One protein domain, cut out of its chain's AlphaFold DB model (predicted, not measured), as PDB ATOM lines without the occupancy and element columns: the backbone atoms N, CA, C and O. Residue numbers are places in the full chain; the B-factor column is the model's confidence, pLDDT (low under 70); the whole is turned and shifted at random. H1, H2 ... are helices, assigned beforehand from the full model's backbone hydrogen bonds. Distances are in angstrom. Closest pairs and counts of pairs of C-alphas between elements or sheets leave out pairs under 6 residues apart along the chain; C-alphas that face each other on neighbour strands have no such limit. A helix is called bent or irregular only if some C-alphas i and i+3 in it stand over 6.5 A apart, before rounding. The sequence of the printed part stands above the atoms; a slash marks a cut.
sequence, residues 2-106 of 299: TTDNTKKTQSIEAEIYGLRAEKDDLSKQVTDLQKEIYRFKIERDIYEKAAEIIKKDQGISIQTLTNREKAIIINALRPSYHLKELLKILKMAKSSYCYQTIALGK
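Overview. This is residues 2 to 106 of the 299 residues of the protein "IS3 family transposase" of Bacteroidales bacterium (UniProt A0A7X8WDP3). One very long helix, H1, sticks out as an arm with its residues 2 to 38, and its last turns run into a small compact head built with three short helices. In the head, H2 lies between the end of H1 and H4, with H3 near by, and the helices cross rather than run side by side. The printed part has 105 residues with four named helices, H1, H2, H3 and H4 in that order, and no named strand; the class is all helix. The whole is extended, with a radius of gyration of the C-alphas of 24.4 A, and spans 86 by 30 by 21 A, the arm making the length.

Along the chain. H1 covers residues 2 to 54, from C-alpha 2 at (-40.839, -39.688, 32.176) to C-alpha 54 at (-24.982, 33.405, 54.416), 78.0 A. H2 covers residues 67 to 77 and measures 15.3 A from first to last C-alpha. H3 covers residues 83 to 89, 10.1 A. H4 covers residues 94 to 105, 16.8 A, and ends with C-alpha 105 at (-8.504, 35.195, 48.391). No helix is bent or irregular.

Arrangement. Residues 2 to 38 of H1 stand free. H1 touches H2 with residues 45 to 54 alone; their closest C-alphas, those of Lys 49 and Ile 73, are 6.4 A apart. These two helices run opposite ways at a steep tilt of 64 degrees. H1 and H3 are close but not clearly touching, about perpendicular at 86 degrees, with the C-alphas of Glu 43 and Ile 89 closest at 7.3 A. H2 and H3 only just touch, with 3 pairs of C-alphas within 8 A, the closest being Ile 74 and Leu 86 at 6.4 A; they run opposite ways at a steep tilt of 56 degrees. H2 touches H4 about perpendicular, at 84 degrees, and their closest C-alphas, those of Ala 71 and Tyr 97, are 5.7 A apart. H3 and H4 are close but not clearly touching, with the C-alphas of Leu 87 and Lys 94 closest at 7.0 A. H1 and H4 are apart. In H2, H3 and H4 every O i to N i+4 pair is within hydrogen-bond range; in H1, 47 of 49 are.

Size, cuts and confidence. The C-alphas of Thr 2 and Lys 106, the two farthest apart, are 86.7 A from each other. Without the free stretch, the body of 68 residues spans 29 by 24 by 20 A. The printed part has no cut. The link from H1 to H2, residues 55 to 66, is long; those from H2 to H3 and from H3 to H4 are tight. The mean pLDDT of the printed part is 83.6, and it is under 70 in residues 2 to 7, 55 to 63 and 105 to 106.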
ATOM      1  N   THR A   2     -41.991 -40.453  32.701       55.75
ATOM      2  CA  THR A   2     -40.839 -39.688  32.176       55.75
ATOM      3  C   THR A   2     -41.191 -38.359  31.490       55.75
ATOM      4  O   THR A   2     -40.432 -37.410  31.627       55.75
ATOM      5  N   THR A   3     -42.343 -38.253  30.821       56.25
ATOM      6  CA  THR A   3     -42.815 -37.036  30.116       56.25
ATOM      7  C   THR A   3     -43.370 -35.939  31.031       56.25
ATOM      8  O   THR A   3     -43.356 -34.763  30.679       56.25
ATOM      9  N   ASP A   4     -43.847 -36.316  32.215       58.44
ATOM     10  CA  ASP A   4     -44.419 -35.401  33.212       58.44
ATOM     11  C   ASP A   4     -43.314 -34.662  33.990       58.44
ATOM     12  O   ASP A   4     -43.428 -33.490  34.340       58.44
ATOM     13  N   ASN A   5     -42.171 -35.332  34.169       60.75
ATOM     14  CA  ASN A   5     -41.009 -34.768  34.846       60.75
ATOM     15  C   ASN A   5     -40.310 -33.705  33.981       60.75
ATOM     16  O   ASN A   5     -39.890 -32.680  34.499       60.75
ATOM     17  N   THR A   6     -40.257 -33.896  32.658       63.72
ATOM     18  CA  THR A   6     -39.614 -32.962  31.713       63.72
ATOM     19  C   THR A   6     -40.359 -31.632  31.603       63.72
ATOM     20  O   THR A   6     -39.730 -30.577  31.605       63.72
ATOM     21  N   LYS A   7     -41.701 -31.661  31.574       66.19
ATOM     22  CA  LYS A   7     -42.527 -30.439  31.610       66.19
ATOM     23  C   LYS A   7     -42.359 -29.674  32.920       66.19
ATOM     24  O   LYS A   7     -42.314 -28.447  32.916       66.19
ATOM     25  N   LYS A   8     -42.234 -30.396  34.037       70.94
ATOM     26  CA  LYS A   8     -42.018 -29.803  35.359       70.94
ATOM     27  C   LYS A   8     -40.646 -29.129  35.458       70.94
ATOM     28  O   LYS A   8     -40.565 -28.013  35.953       70.94
ATOM     29  N   THR A   9     -39.595 -29.749  34.916       72.19
ATOM     30  CA  THR A   9     -38.249 -29.151  34.842       72.19
ATOM     31  C   THR A   9     -38.227 -27.893  33.970       72.19
ATOM     32  O   THR A   9     -37.712 -26.873  34.409       72.19
ATOM     33  N   GLN A  10     -38.861 -27.917  32.792       72.88
ATOM     34  CA  GLN A  10     -38.954 -26.743  31.909       72.88
ATOM     35  C   GLN A  10     -39.743 -25.581  32.538       72.88
ATOM     36  O   GLN A  10     -39.378 -24.421  32.365       72.88
ATOM     37  N   SER A  11     -40.801 -25.881  33.302       78.00
ATOM     38  CA  SER A  11     -41.563 -24.871  34.048       78.00
ATOM     39  C   SER A  11     -40.719 -24.204  35.137       78.00
ATOM     40  O   SER A  11     -40.778 -22.988  35.297       78.00
ATOM     41  N   ILE A  12     -39.918 -24.989  35.864       81.44
ATOM     42  CA  ILE A  12     -39.026 -24.487  36.918       81.44
ATOM     43  C   ILE A  12     -37.893 -23.645  36.313       81.44
ATOM     44  O   ILE A  12     -37.537 -22.608  36.864       81.44
ATOM     45  N   GLU A  13     -37.336 -24.043  35.167       82.62
ATOM     46  CA  GLU A  13     -36.301 -23.264  34.471       82.62
ATOM     47  C   GLU A  13     -36.817 -21.901  33.990       82.62
ATOM     48  O   GLU A  13     -36.121 -20.894  34.144       82.62
ATOM     49  N   ALA A  14     -38.048 -21.845  33.470       79.62
ATOM     50  CA  ALA A  14     -38.694 -20.592  33.083       79.62
ATOM     51  C   ALA A  14     -38.948 -19.673  34.294       79.62
ATOM     52  O   ALA A  14     -38.720 -18.465  34.213       79.62
ATOM     53  N   GLU A  15     -39.355 -20.241  35.430       86.94
ATOM     54  CA  GLU A  15     -39.570 -19.511  36.685       86.94
ATOM     55  C   GLU A  15     -38.249 -18.976  37.269       86.94
ATOM     56  O   GLU A  15     -38.159 -17.804  37.639       86.94
ATOM     57  N   ILE A  16     -37.175 -19.777  37.250       86.94
ATOM     58  CA  ILE A  16     -35.821 -19.347  37.643       86.94
ATOM     59  C   ILE A  16     -35.325 -18.208  36.747       86.94
ATOM     60  O   ILE A  16     -34.690 -17.271  37.239       86.94
ATOM     61  N   TYR A  17     -35.583 -18.280  35.441       87.12
ATOM     62  CA  TYR A  17     -35.211 -17.218  34.513       87.12
ATOM     63  C   TYR A  17     -35.966 -15.914  34.813       87.12
ATOM     64  O   TYR A  17     -35.340 -14.856  34.891       87.12
ATOM     65  N   GLY A  18     -37.279 -15.992  35.068       86.88
ATOM     66  CA  GLY A  18     -38.098 -14.845  35.477       86.88
ATOM     67  C   GLY A  18     -37.607 -14.194  36.773       86.88
ATOM     68  O   GLY A  18     -37.380 -12.987  36.806       86.88
ATOM     69  N   LEU A  19     -37.328 -14.999  37.803       89.00
ATOM     70  CA  LEU A  19     -36.805 -14.522  39.089       89.00
ATOM     71  C   LEU A  19     -35.414 -13.879  38.972       89.00
ATOM     72  O   LEU A  19     -35.099 -12.937  39.698       89.00
ATOM     73  N   ARG A  20     -34.554 -14.368  38.067       89.56
ATOM     74  CA  ARG A  20     -33.246 -13.744  37.800       89.56
ATOM     75  C   ARG A  20     -33.397 -12.383  37.129       89.56
ATOM     76  O   ARG A  20     -32.744 -11.441  37.563       89.56
ATOM     77  N   ALA A  21     -34.275 -12.273  36.133       89.25
ATOM     78  CA  ALA A  21     -34.554 -11.000  35.473       89.25
ATOM     79  C   ALA A  21     -35.136  -9.965  36.452       89.25
ATOM     80  O   ALA A  21     -34.709  -8.812  36.454       89.25
ATOM     81  N   GLU A  22     -36.050 -10.383  37.332       92.19
ATOM     82  CA  GLU A  22     -36.613  -9.530  38.384       92.19
ATOM     83  C   GLU A  22     -35.551  -9.097  39.404       92.19
ATOM     84  O   GLU A  22     -35.478  -7.926  39.775       92.19
ATOM     85  N   LYS A  23     -34.665 -10.013  39.819       92.75
ATOM     86  CA  LYS A  23     -33.536  -9.693  40.701       92.75
ATOM     87  C   LYS A  23     -32.588  -8.669  40.074       92.75
ATOM     88  O   LYS A  23     -32.109  -7.781  40.780       92.75
ATOM     89  N   ASP A  24     -32.296  -8.795  38.783       92.31
ATOM     90  CA  ASP A  24     -31.415  -7.867  38.071       92.31
ATOM     91  C   ASP A  24     -32.056  -6.477  37.937       92.31
ATOM     92  O   ASP A  24     -31.377  -5.466  38.147       92.31
ATOM     93  N   ASP A  25     -33.365  -6.413  37.678       93.38
ATOM     94  CA  ASP A  25     -34.115  -5.155  37.658       93.38
ATOM     95  C   ASP A  25     -34.166  -4.494  39.045       93.38
ATOM     96  O   ASP A  25     -33.801  -3.326  39.189       93.38
ATOM     97  N   LEU A  26     -34.487  -5.256  40.095       93.00
ATOM     98  CA  LEU A  26     -34.444  -4.788  41.486       93.00
ATOM     99  C   LEU A  26     -33.048  -4.294  41.879       93.00
ATOM    100  O   LEU A  26     -32.913  -3.251  42.515       93.00
ATOM    101  N   SER A  27     -31.992  -5.005  41.476       91.06
ATOM    102  CA  SER A  27     -30.607  -4.593  41.722       91.06
ATOM    103  C   SER A  27     -30.309  -3.246  41.062       91.06
ATOM    104  O   SER A  27     -29.766  -2.339  41.697       91.06
ATOM    105  N   LYS A  28     -30.746  -3.060  39.812       93.81
ATOM    106  CA  LYS A  28     -30.622  -1.785  39.104       93.81
ATOM    107  C   LYS A  28     -31.379  -0.665  39.825       93.81
ATOM    108  O   LYS A  28     -30.780   0.382  40.083       93.81
ATOM    109  N   GLN A  29     -32.626  -0.903  40.232       93.88
ATOM    110  CA  GLN A  29     -33.417   0.062  41.001       93.88
ATOM    111  C   GLN A  29     -32.716   0.466  42.305       93.88
ATOM    112  O   GLN A  29     -32.615   1.654  42.607       93.88
ATOM    113  N   VAL A  30     -32.155  -0.494  43.050       93.94
ATOM    114  CA  VAL A  30     -31.384  -0.214  44.271       93.94
ATOM    115  C   VAL A  30     -30.176   0.672  43.967       93.94
ATOM    116  O   VAL A  30     -29.944   1.645  44.685       93.94
ATOM    117  N   THR A  31     -29.424   0.393  42.897       93.62
ATOM    118  CA  THR A  31     -28.266   1.232  42.539       93.62
ATOM    119  C   THR A  31     -28.663   2.654  42.148       93.62
ATOM    120  O   THR A  31     -27.940   3.602  42.459       93.62
ATOM    121  N   ASP A  32     -29.806   2.830  41.489       92.44
ATOM    122  CA  ASP A  32     -30.285   4.150  41.093       92.44
ATOM    123  C   ASP A  32     -30.817   4.933  42.299       92.44
ATOM    124  O   ASP A  32     -30.426   6.087  42.488       92.44
ATOM    125  N   LEU A  33     -31.560   4.285  43.199       92.69
ATOM    126  CA  LEU A  33     -31.974   4.871  44.478       92.69
ATOM    127  C   LEU A  33     -30.774   5.274  45.345       92.69
ATOM    128  O   LEU A  33     -30.773   6.352  45.935       92.69
ATOM    129  N   GLN A  34     -29.716   4.461  45.392       92.00
ATOM    130  CA  GLN A  34     -28.487   4.808  46.114       92.00
ATOM    131  C   GLN A  34     -27.831   6.082  45.560       92.00
ATOM    132  O   GLN A  34     -27.383   6.932  46.336       92.00
ATOM    133  N   LYS A  35     -27.815   6.263  44.231       90.00
ATOM    134  CA  LYS A  35     -27.330   7.505  43.603       90.00
ATOM    135  C   LYS A  35     -28.220   8.698  43.955       90.00
ATOM    136  O   LYS A  35     -27.699   9.790  44.182       90.00
ATOM    137  N   GLU A  36     -29.538   8.514  44.009       91.88
ATOM    138  CA  GLU A  36     -30.468   9.580  44.397       91.88
ATOM    139  C   GLU A  36     -30.291  10.001  45.854       91.88
ATOM    140  O   GLU A  36     -30.180  11.196  46.128       91.88
ATOM    141  N   ILE A  37     -30.181   9.040  46.773       92.62
ATOM    142  CA  ILE A  37     -29.904   9.297  48.193       92.62
ATOM    143  C   ILE A  37     -28.600  10.086  48.339       92.62
ATOM    144  O   ILE A  37     -28.549  11.068  49.082       92.62
ATOM    145  N   TYR A  38     -27.554   9.703  47.602       90.38
ATOM    146  CA  TYR A  38     -26.284  10.422  47.620       90.38
ATOM    147  C   TYR A  38     -26.423  11.864  47.107       90.38
ATOM    148  O   TYR A  38     -25.941  12.796  47.750       90.38
ATOM    149  N   ARG A  39     -27.148  12.075  46.000       89.88
ATOM    150  CA  ARG A  39     -27.447  13.416  45.465       89.88
ATOM    151  C   ARG A  39     -28.196  14.277  46.486       89.88
ATOM    152  O   ARG A  39     -27.787  15.410  46.731       89.88
ATOM    153  N   PHE A  40     -29.257  13.744  47.091       90.88
ATOM    154  CA  PHE A  40     -30.052  14.470  48.086       90.88
ATOM    155  C   PHE A  40     -29.251  14.798  49.347       90.88
ATOM    156  O   PHE A  40     -29.440  15.863  49.933       90.88
ATOM    157  N   LYS A  41     -28.307  13.932  49.733       92.81
ATOM    158  CA  LYS A  41     -27.382  14.211  50.835       92.81
ATOM    159  C   LYS A  41     -26.521  15.444  50.549       92.81
ATOM    160  O   LYS A  41     -26.424  16.319  51.405       92.81
ATOM    161  N   ILE A  42     -25.961  15.553  49.342       91.81
ATOM    162  CA  ILE A  42     -25.175  16.732  48.948       91.81
ATOM    163  C   ILE A  42     -26.047  17.995  48.943       91.81
ATOM    164  O   ILE A  42     -25.623  19.031  49.447       91.81
ATOM    165  N   GLU A  43     -27.261  17.927  48.388       89.69
ATOM    166  CA  GLU A  43     -28.182  19.072  48.360       89.69
ATOM    167  C   GLU A  43     -28.531  19.564  49.764       89.69
ATOM    168  O   GLU A  43     -28.448  20.762  50.028       89.69
ATOM    169  N   ARG A  44     -28.857  18.652  50.684       89.62
ATOM    170  CA  ARG A  44     -29.121  18.990  52.085       89.62
ATOM    171  C   ARG A  44     -27.926  19.698  52.726       89.62
ATOM    172  O   ARG A  44     -28.110  20.759  53.316       89.62
ATOM    173  N   ASP A  45     -26.722  19.152  52.574       90.50
ATOM    174  CA  ASP A  45     -25.510  19.731  53.166       90.50
ATOM    175  C   ASP A  45     -25.182  21.110  52.553       90.50
ATOM    176  O   ASP A  45     -24.696  22.009  53.241       90.50
ATOM    177  N   ILE A  46     -25.497  21.320  51.267       88.81
ATOM    178  CA  ILE A  46     -25.442  22.638  50.615       88.81
ATOM    179  C   ILE A  46     -26.403  23.618  51.288       88.81
ATOM    180  O   ILE A  46     -25.989  24.738  51.590       88.81
ATOM    181  N   TYR A  47     -27.662  23.234  51.515       86.75
ATOM    182  CA  TYR A  47     -28.642  24.102  52.173       86.75
ATOM    183  C   TYR A  47     -28.236  24.432  53.609       86.75
ATOM    184  O   TYR A  47     -28.324  25.591  54.016       86.75
ATOM    185  N   GLU A  48     -27.735  23.445  54.348       87.31
ATOM    186  CA  GLU A  48     -27.255  23.614  55.719       87.31
ATOM    187  C   GLU A  48     -26.077  24.599  55.776       87.31
ATOM    188  O   GLU A  48     -26.117  25.583  56.517       87.31
ATOM    189  N   LYS A  49     -25.072  24.429  54.902       87.25
ATOM    190  CA  LYS A  49     -23.946  25.373  54.809       87.25
ATOM    191  C   LYS A  49     -24.342  26.746  54.291       87.25
ATOM    192  O   LYS A  49     -23.777  27.745  54.736       87.25
ATOM    193  N   ALA A  50     -25.301  26.830  53.375       84.38
ATOM    194  CA  ALA A  50     -25.813  28.113  52.916       84.38
ATOM    195  C   ALA A  50     -26.486  28.879  54.066       84.38
ATOM    196  O   ALA A  50     -26.226  30.073  54.222       84.38
ATOM    197  N   ALA A  51     -27.285  28.200  54.895       81.94
ATOM    198  CA  ALA A  51     -27.916  28.798  56.068       81.94
ATOM    199  C   ALA A  51     -26.878  29.274  57.101       81.94
ATOM    200  O   ALA A  51     -26.945  30.417  57.553       81.94
ATOM    201  N   GLU A  52     -25.876  28.443  57.406       82.50
ATOM    202  CA  GLU A  52     -24.809  28.769  58.364       82.50
ATOM    203  C   GLU A  52     -23.982  29.992  57.929       82.50
ATOM    204  O   GLU A  52     -23.727  30.903  58.720       82.50
ATOM    205  N   ILE A  53     -23.557  30.021  56.662       76.75
ATOM    206  CA  ILE A  53     -22.571  30.994  56.177       76.75
ATOM    207  C   ILE A  53     -23.228  32.304  55.739       76.75
ATOM    208  O   ILE A  53     -22.686  33.382  55.982       76.75
ATOM    209  N   ILE A  54     -24.374  32.233  55.058       71.94
ATOM    210  CA  ILE A  54     -24.982  33.405  54.416       71.94
ATOM    211  C   ILE A  54     -25.937  34.126  55.380       71.94
ATOM    212  O   ILE A  54     -26.234  35.299  55.150       71.94
ATOM    213  N   LYS A  55     -26.364  33.479  56.482       66.56
ATOM    214  CA  LYS A  55     -27.223  34.057  57.538       66.56
ATOM    215  C   LYS A  55     -28.423  34.847  56.985       66.56
ATOM    216  O   LYS A  55     -28.790  35.890  57.520       66.56
ATOM    217  N   LYS A  56     -28.998  34.388  55.871       57.16
ATOM    218  CA  LYS A  56     -30.248  34.923  55.321       57.16
ATOM    219  C   LYS A  56     -31.384  34.058  55.845       57.16
ATOM    220  O   LYS A  56     -31.467  32.883  55.486       57.16
ATOM    221  N   ASP A  57     -32.225  34.635  56.693       45.91
ATOM    222  CA  ASP A  57     -33.419  33.972  57.203       45.91
ATOM    223  C   ASP A  57     -34.393  33.652  56.057       45.91
ATOM    224  O   ASP A  57     -34.685  34.503  55.219       45.91
ATOM    225  N   GLN A  58     -34.852  32.397  56.043       45.28
ATOM    226  CA  GLN A  58     -35.991  31.830  55.306       45.28
ATOM    227  C   GLN A  58     -36.076  32.128  53.790       45.28
ATOM    228  O   GLN A  58     -36.554  33.170  53.353       45.28
ATOM    229  N   GLY A  59     -35.710  31.130  52.969       55.53
ATOM    230  CA  GLY A  59     -36.011  31.110  51.524       55.53
ATOM    231  C   GLY A  59     -34.811  30.961  50.582       55.53
ATOM    232  O   GLY A  59     -34.854  31.454  49.456       55.53
ATOM    233  N   ILE A  60     -33.724  30.308  51.011       61.34
ATOM    234  CA  ILE A  60     -32.561  30.073  50.144       61.34
ATOM    235  C   ILE A  60     -32.962  29.123  49.009       61.34
ATOM    236  O   ILE A  60     -33.139  27.927  49.214       61.34
ATOM    237  N   SER A  61     -33.056  29.653  47.792       66.50
ATOM    238  CA  SER A  61     -33.087  28.847  46.576       66.50
ATOM    239  C   SER A  61     -31.667  28.737  46.031       66.50
ATOM    240  O   SER A  61     -30.985  29.743  45.845       66.50
ATOM    241  N   ILE A  62     -31.213  27.523  45.700       68.31
ATOM    242  CA  ILE A  62     -29.911  27.301  45.036       68.31
ATOM    243  C   ILE A  62     -29.780  28.154  43.754       68.31
ATOM    244  O   ILE A  62     -28.677  28.514  43.330       68.31
ATOM    245  N   GLN A  63     -30.914  28.505  43.143       69.56
ATOM    246  CA  GLN A  63     -30.984  29.301  41.922       69.56
ATOM    247  C   GLN A  63     -30.768  30.802  42.165       69.56
ATOM    248  O   GLN A  63     -30.300  31.482  41.257       69.56
ATOM    249  N   THR A  64     -31.051  31.313  43.367       77.94
ATOM    250  CA  THR A  64     -30.894  32.740  43.704       77.94
ATOM    251  C   THR A  64     -29.515  33.081  44.268       77.94
ATOM    252  O   THR A  64     -29.182  34.259  44.399       77.94
ATOM    253  N   LEU A  65     -28.682  32.075  44.561       82.69
ATOM    254  CA  LEU A  65     -27.311  32.276  45.031       82.69
ATOM    255  C   LEU A  65     -26.433  32.923  43.952       82.69
ATOM    256  O   LEU A  65     -26.345  32.456  42.812       82.69
ATOM    257  N   THR A  66     -25.697  33.959  44.341       86.69
ATOM    258  CA  THR A  66     -24.672  34.580  43.499       86.69
ATOM    259  C   THR A  66     -23.502  33.621  43.263       86.69
ATOM    260  O   THR A  66     -23.204  32.747  44.077       86.69
ATOM    261  N   ASN A  67     -22.755  33.812  42.171       88.44
ATOM    262  CA  ASN A  67     -21.556  33.007  41.889       88.44
ATOM    263  C   ASN A  67     -20.513  33.070  43.019       88.44
ATOM    264  O   ASN A  67     -19.787  32.102  43.235       88.44
ATOM    265  N   ARG A  68     -20.448  34.190  43.751       85.88
ATOM    266  CA  ARG A  68     -19.573  34.348  44.916       85.88
ATOM    267  C   ARG A  68     -20.046  33.491  46.092       85.88
ATOM    268  O   ARG A  68     -19.242  32.756  46.650       85.88
ATOM    269  N   GLU A  69     -21.335  33.541  46.428       87.31
ATOM    270  CA  GLU A  69     -21.936  32.703  47.479       87.31
ATOM    271  C   GLU A  69     -21.781  31.206  47.155       87.31
ATOM    272  O   GLU A  69     -21.338  30.434  48.004       87.31
ATOM    273  N   LYS A  70     -22.028  30.803  45.899       90.06
ATOM    274  CA  LYS A  70     -21.797  29.425  45.432       90.06
ATOM    275  C   LYS A  70     -20.345  28.991  45.624       90.06
ATOM    276  O   LYS A  70     -20.103  27.898  46.124       90.06
ATOM    277  N   ALA A  71     -19.374  29.837  45.273       90.38
ATOM    278  CA  ALA A  71     -17.957  29.519  45.454       90.38
ATOM    279  C   ALA A  71     -17.571  29.328  46.929       90.38
ATOM    280  O   ALA A  71     -16.780  28.436  47.233       90.38
ATOM    281  N   ILE A  72     -18.148  30.120  47.840       88.75
ATOM    282  CA  ILE A  72     -17.929  29.980  49.288       88.75
ATOM    283  C   ILE A  72     -18.458  28.626  49.784       88.75
ATOM    284  O   ILE A  72     -17.726  27.899  50.454       88.75
ATOM    285  N   ILE A  73     -19.682  28.251  49.399       90.12
ATOM    286  CA  ILE A  73     -20.280  26.956  49.770       90.12
ATOM    287  C   ILE A  73     -19.457  25.792  49.202       90.12
ATOM    288  O   ILE A  73     -19.151  24.843  49.923       90.12
ATOM    289  N   ILE A  74     -19.038  25.879  47.933       91.31
ATOM    290  CA  ILE A  74     -18.186  24.860  47.303       91.31
ATOM    291  C   ILE A  74     -16.877  24.701  48.077       91.31
ATOM    292  O   ILE A  74     -16.462  23.573  48.320       91.31
ATOM    293  N   ASN A  75     -16.231  25.798  48.482       90.19
ATOM    294  CA  ASN A  75     -14.992  25.729  49.258       90.19
ATOM    295  C   ASN A  75     -15.193  25.049  50.616       90.19
ATOM    296  O   ASN A  75     -14.341  24.260  51.015       90.19
ATOM    297  N   ALA A  76     -16.316  25.313  51.291       90.00
ATOM    298  CA  ALA A  76     -16.639  24.708  52.581       90.00
ATOM    299  C   ALA A  76     -16.921  23.197  52.480       90.00
ATOM    300  O   ALA A  76     -16.543  22.445  53.373       90.00
ATOM    301  N   LEU A  77     -17.553  22.748  51.391       92.56
ATOM    302  CA  LEU A  77     -17.937  21.344  51.174       92.56
ATOM    303  C   LEU A  77     -16.904  20.521  50.393       92.56
ATOM    304  O   LEU A  77     -17.005  19.295  50.333       92.56
ATOM    305  N   ARG A  78     -15.887  21.172  49.819       91.69
ATOM    306  CA  ARG A  78     -14.788  20.535  49.078       91.69
ATOM    307  C   ARG A  78     -14.087  19.392  49.830       91.69
ATOM    308  O   ARG A  78     -13.680  18.449  49.156       91.69
ATOM    309  N   PRO A  79     -13.896  19.440  51.167       92.69
ATOM    310  CA  PRO A  79     -13.282  18.331  51.898       92.69
ATOM    311  C   PRO A  79     -14.139  17.059  51.913       92.69
ATOM    312  O   PRO A  79     -13.601  15.968  52.063       92.69
ATOM    313  N   SER A  80     -15.459  17.193  51.762       90.62
ATOM    314  CA  SER A  80     -16.423  16.095  51.895       90.62
ATOM    315  C   SER A  80     -16.927  15.557  50.555       90.62
ATOM    316  O   SER A  80     -17.355  14.408  50.491       90.62
ATOM    317  N   TYR A  81     -16.879  16.365  49.489       93.31
ATOM    318  CA  TYR A  81     -17.483  16.044  48.193       93.31
ATOM    319  C   TYR A  81     -16.601  16.439  47.006       93.31
ATOM    320  O   TYR A  81     -15.828  17.401  47.057       93.31
ATOM    321  N   HIS A  82     -16.753  15.733  45.882       92.75
ATOM    322  CA  HIS A  82     -15.992  16.038  44.676       92.75
ATOM    323  C   HIS A  82     -16.477  17.335  44.011       92.75
ATOM    324  O   HIS A  82     -17.666  17.558  43.788       92.75
ATOM    325  N   LEU A  83     -15.527  18.170  43.571       91.56
ATOM    326  CA  LEU A  83     -15.816  19.469  42.944       91.56
ATOM    327  C   LEU A  83     -16.783  19.364  41.751       91.56
ATOM    328  O   LEU A  83     -17.633  20.230  41.565       91.56
ATOM    329  N   LYS A  84     -16.667  18.307  40.937       92.88
ATOM    330  CA  LYS A  84     -17.514  18.105  39.749       92.88
ATOM    331  C   LYS A  84     -18.995  17.955  40.117       92.88
ATOM    332  O   LYS A  84     -19.851  18.434  39.379       92.88
ATOM    333  N   GLU A  85     -19.285  17.316  41.246       91.94
ATOM    334  CA  GLU A  85     -20.646  17.070  41.727       91.94
ATOM    335  C   GLU A  85     -21.252  18.352  42.293       91.94
ATOM    336  O   GLU A  85     -22.343  18.753  41.884       91.94
ATOM    337  N   LEU A  86     -20.486  19.063  43.126       92.31
ATOM    338  CA  LEU A  86     -20.885  20.352  43.696       92.31
ATOM    339  C   LEU A  86     -21.184  21.396  42.607       92.31
ATOM    340  O   LEU A  86     -22.211  22.071  42.658       92.31
ATOM    341  N   LEU A  87     -20.329  21.495  41.580       92.94
ATOM    342  CA  LEU A  87     -20.544  22.398  40.441       92.94
ATOM    343  C   LEU A  87     -21.810  22.047  39.648       92.94
ATOM    344  O   LEU A  87     -22.511  22.950  39.186       92.94
ATOM    345  N   LYS A  88     -22.112  20.749  39.497       91.44
ATOM    346  CA  LYS A  88     -23.301  20.272  38.781       91.44
ATOM    347  C   LYS A  88     -24.582  20.630  39.536       91.44
ATOM    348  O   LYS A  88     -25.502  21.164  38.921       91.44
ATOM    349  N   ILE A  89     -24.621  20.391  40.848       90.00
ATOM    350  CA  ILE A  89     -25.791  20.672  41.698       90.00
ATOM    351  C   ILE A  89     -26.038  22.183  41.803       90.00
ATOM    352  O   ILE A  89     -27.151  22.650  41.575       90.00
ATOM    353  N   LEU A  90     -24.989  22.979  42.039       88.94
ATOM    354  CA  LEU A  90     -25.092  24.442  42.139       88.94
ATOM    355  C   LEU A  90     -25.211  25.153  40.779       88.94
ATOM    356  O   LEU A  90     -25.326  26.385  40.734       88.94
ATOM    357  N   LYS A  91     -25.178  24.401  39.668       91.38
ATOM    358  CA  LYS A  91     -25.212  24.911  38.287       91.38
ATOM    359  C   LYS A  91     -24.194  26.039  38.069       91.38
ATOM    360  O   LYS A  91     -24.547  27.141  37.652       91.38
ATOM    361  N   MET A  92     -22.932  25.784  38.412       90.31
ATOM    362  CA  MET A  92     -21.843  26.759  38.318       90.31
ATOM    363  C   MET A  92     -20.751  26.263  37.366       90.31
ATOM    364  O   MET A  92     -20.286  25.129  37.467       90.31
ATOM    365  N   ALA A  93     -20.308  27.123  36.447       93.50
ATOM    366  CA  ALA A  93     -19.185  26.806  35.569       93.50
ATOM    367  C   ALA A  93     -17.863  26.743  36.356       93.50
ATOM    368  O   ALA A  93     -17.607  27.565  37.240       93.50
ATOM    369  N   LYS A  94     -16.979  25.804  35.988       92.00
ATOM    370  CA  LYS A  94     -15.656  25.642  36.621       92.00
ATOM    371  C   LYS A  94     -14.801  26.912  36.518       92.00
ATOM    372  O   LYS A  94     -14.151  27.280  37.490       92.00
ATOM    373  N   SER A  95     -14.833  27.601  35.375       89.75
ATOM    374  CA  SER A  95     -14.125  28.872  35.159       89.75
ATOM    375  C   SER A  95     -14.592  29.961  36.127       89.75
ATOM    376  O   SER A  95     -13.766  30.610  36.766       89.75
ATOM    377  N   SER A  96     -15.908  30.103  36.315       91.50
ATOM    378  CA  SER A  96     -16.486  31.026  37.296       91.50
ATOM    379  C   SER A  96     -16.051  30.686  38.720       91.50
ATOM    380  O   SER A  96     -15.773  31.590  39.501       91.50
ATOM    381  N   TYR A  97     -15.961  29.398  39.070       91.94
ATOM    382  CA  TYR A  97     -15.493  28.969  40.392       91.94
ATOM    383  C   TYR A  97     -14.025  29.340  40.623       91.94
ATOM    384  O   TYR A  97     -13.702  29.925  41.656       91.94
ATOM    385  N   CYS A  98     -13.149  29.079  39.647       89.00
ATOM    386  CA  CYS A  98     -11.740  29.477  39.697       89.00
ATOM    387  C   CYS A  98     -11.573  31.002  39.817       89.00
ATOM    388  O   CYS A  98     -10.779  31.482  40.620       89.00
ATOM    389  N   TYR A  99     -12.361  31.782  39.074       87.31
ATOM    390  CA  TYR A  99     -12.343  33.241  39.189       87.31
ATOM    391  C   TYR A  99     -12.760  33.713  40.589       87.31
ATOM    392  O   TYR A  99     -12.073  34.523  41.209       87.31
ATOM    393  N   GLN A 100     -13.870  33.185  41.114       88.19
ATOM    394  CA  GLN A 100     -14.379  33.579  42.428       88.19
ATOM    395  C   GLN A 100     -13.450  33.149  43.565       88.19
ATOM    396  O   GLN A 100     -13.282  33.903  44.513       88.19
ATOM    397  N   THR A 101     -12.798  31.987  43.473       83.25
ATOM    398  CA  THR A 101     -11.794  31.554  44.465       83.25
ATOM    399  C   THR A 101     -10.597  32.498  44.516       83.25
ATOM    400  O   THR A 101     -10.180  32.883  45.606       83.25
ATOM    401  N   ILE A 102     -10.100  32.951  43.362       80.69
ATOM    402  CA  ILE A 102      -9.031  33.959  43.298       80.69
ATOM    403  C   ILE A 102      -9.511  35.304  43.867       80.69
ATOM    404  O   ILE A 102      -8.793  35.943  44.633       80.69
ATOM    405  N   ALA A 103     -10.730  35.732  43.524       75.12
ATOM    406  CA  ALA A 103     -11.299  36.994  43.993       75.12
ATOM    407  C   ALA A 103     -11.612  36.998  45.502       75.12
ATOM    408  O   ALA A 103     -11.505  38.037  46.146       75.12
ATOM    409  N   LEU A 104     -11.989  35.849  46.070       73.19
ATOM    410  CA  LEU A 104     -12.227  35.672  47.505       73.19
ATOM    411  C   LEU A 104     -10.924  35.694  48.315       73.19
ATOM    412  O   LEU A 104     -10.947  36.123  49.463       73.19
ATOM    413  N   GLY A 105      -9.808  35.253  47.726       65.38
ATOM    414  CA  GLY A 105      -8.504  35.195  48.391       65.38
ATOM    415  C   GLY A 105      -7.716  36.508  48.414       65.38
ATOM    416  O   GLY A 105      -6.711  36.587  49.112       65.38
ATOM    417  N   LYS A 106      -8.132  37.542  47.669       66.62
ATOM    418  CA  LYS A 106      -7.446  38.844  47.651       66.62
ATOM    419  C   LYS A 106      -8.206  39.859  48.499       66.62
ATOM    420  O   LYS A 106      -9.204  40.421  48.043       66.62
TER     421      LYS A 106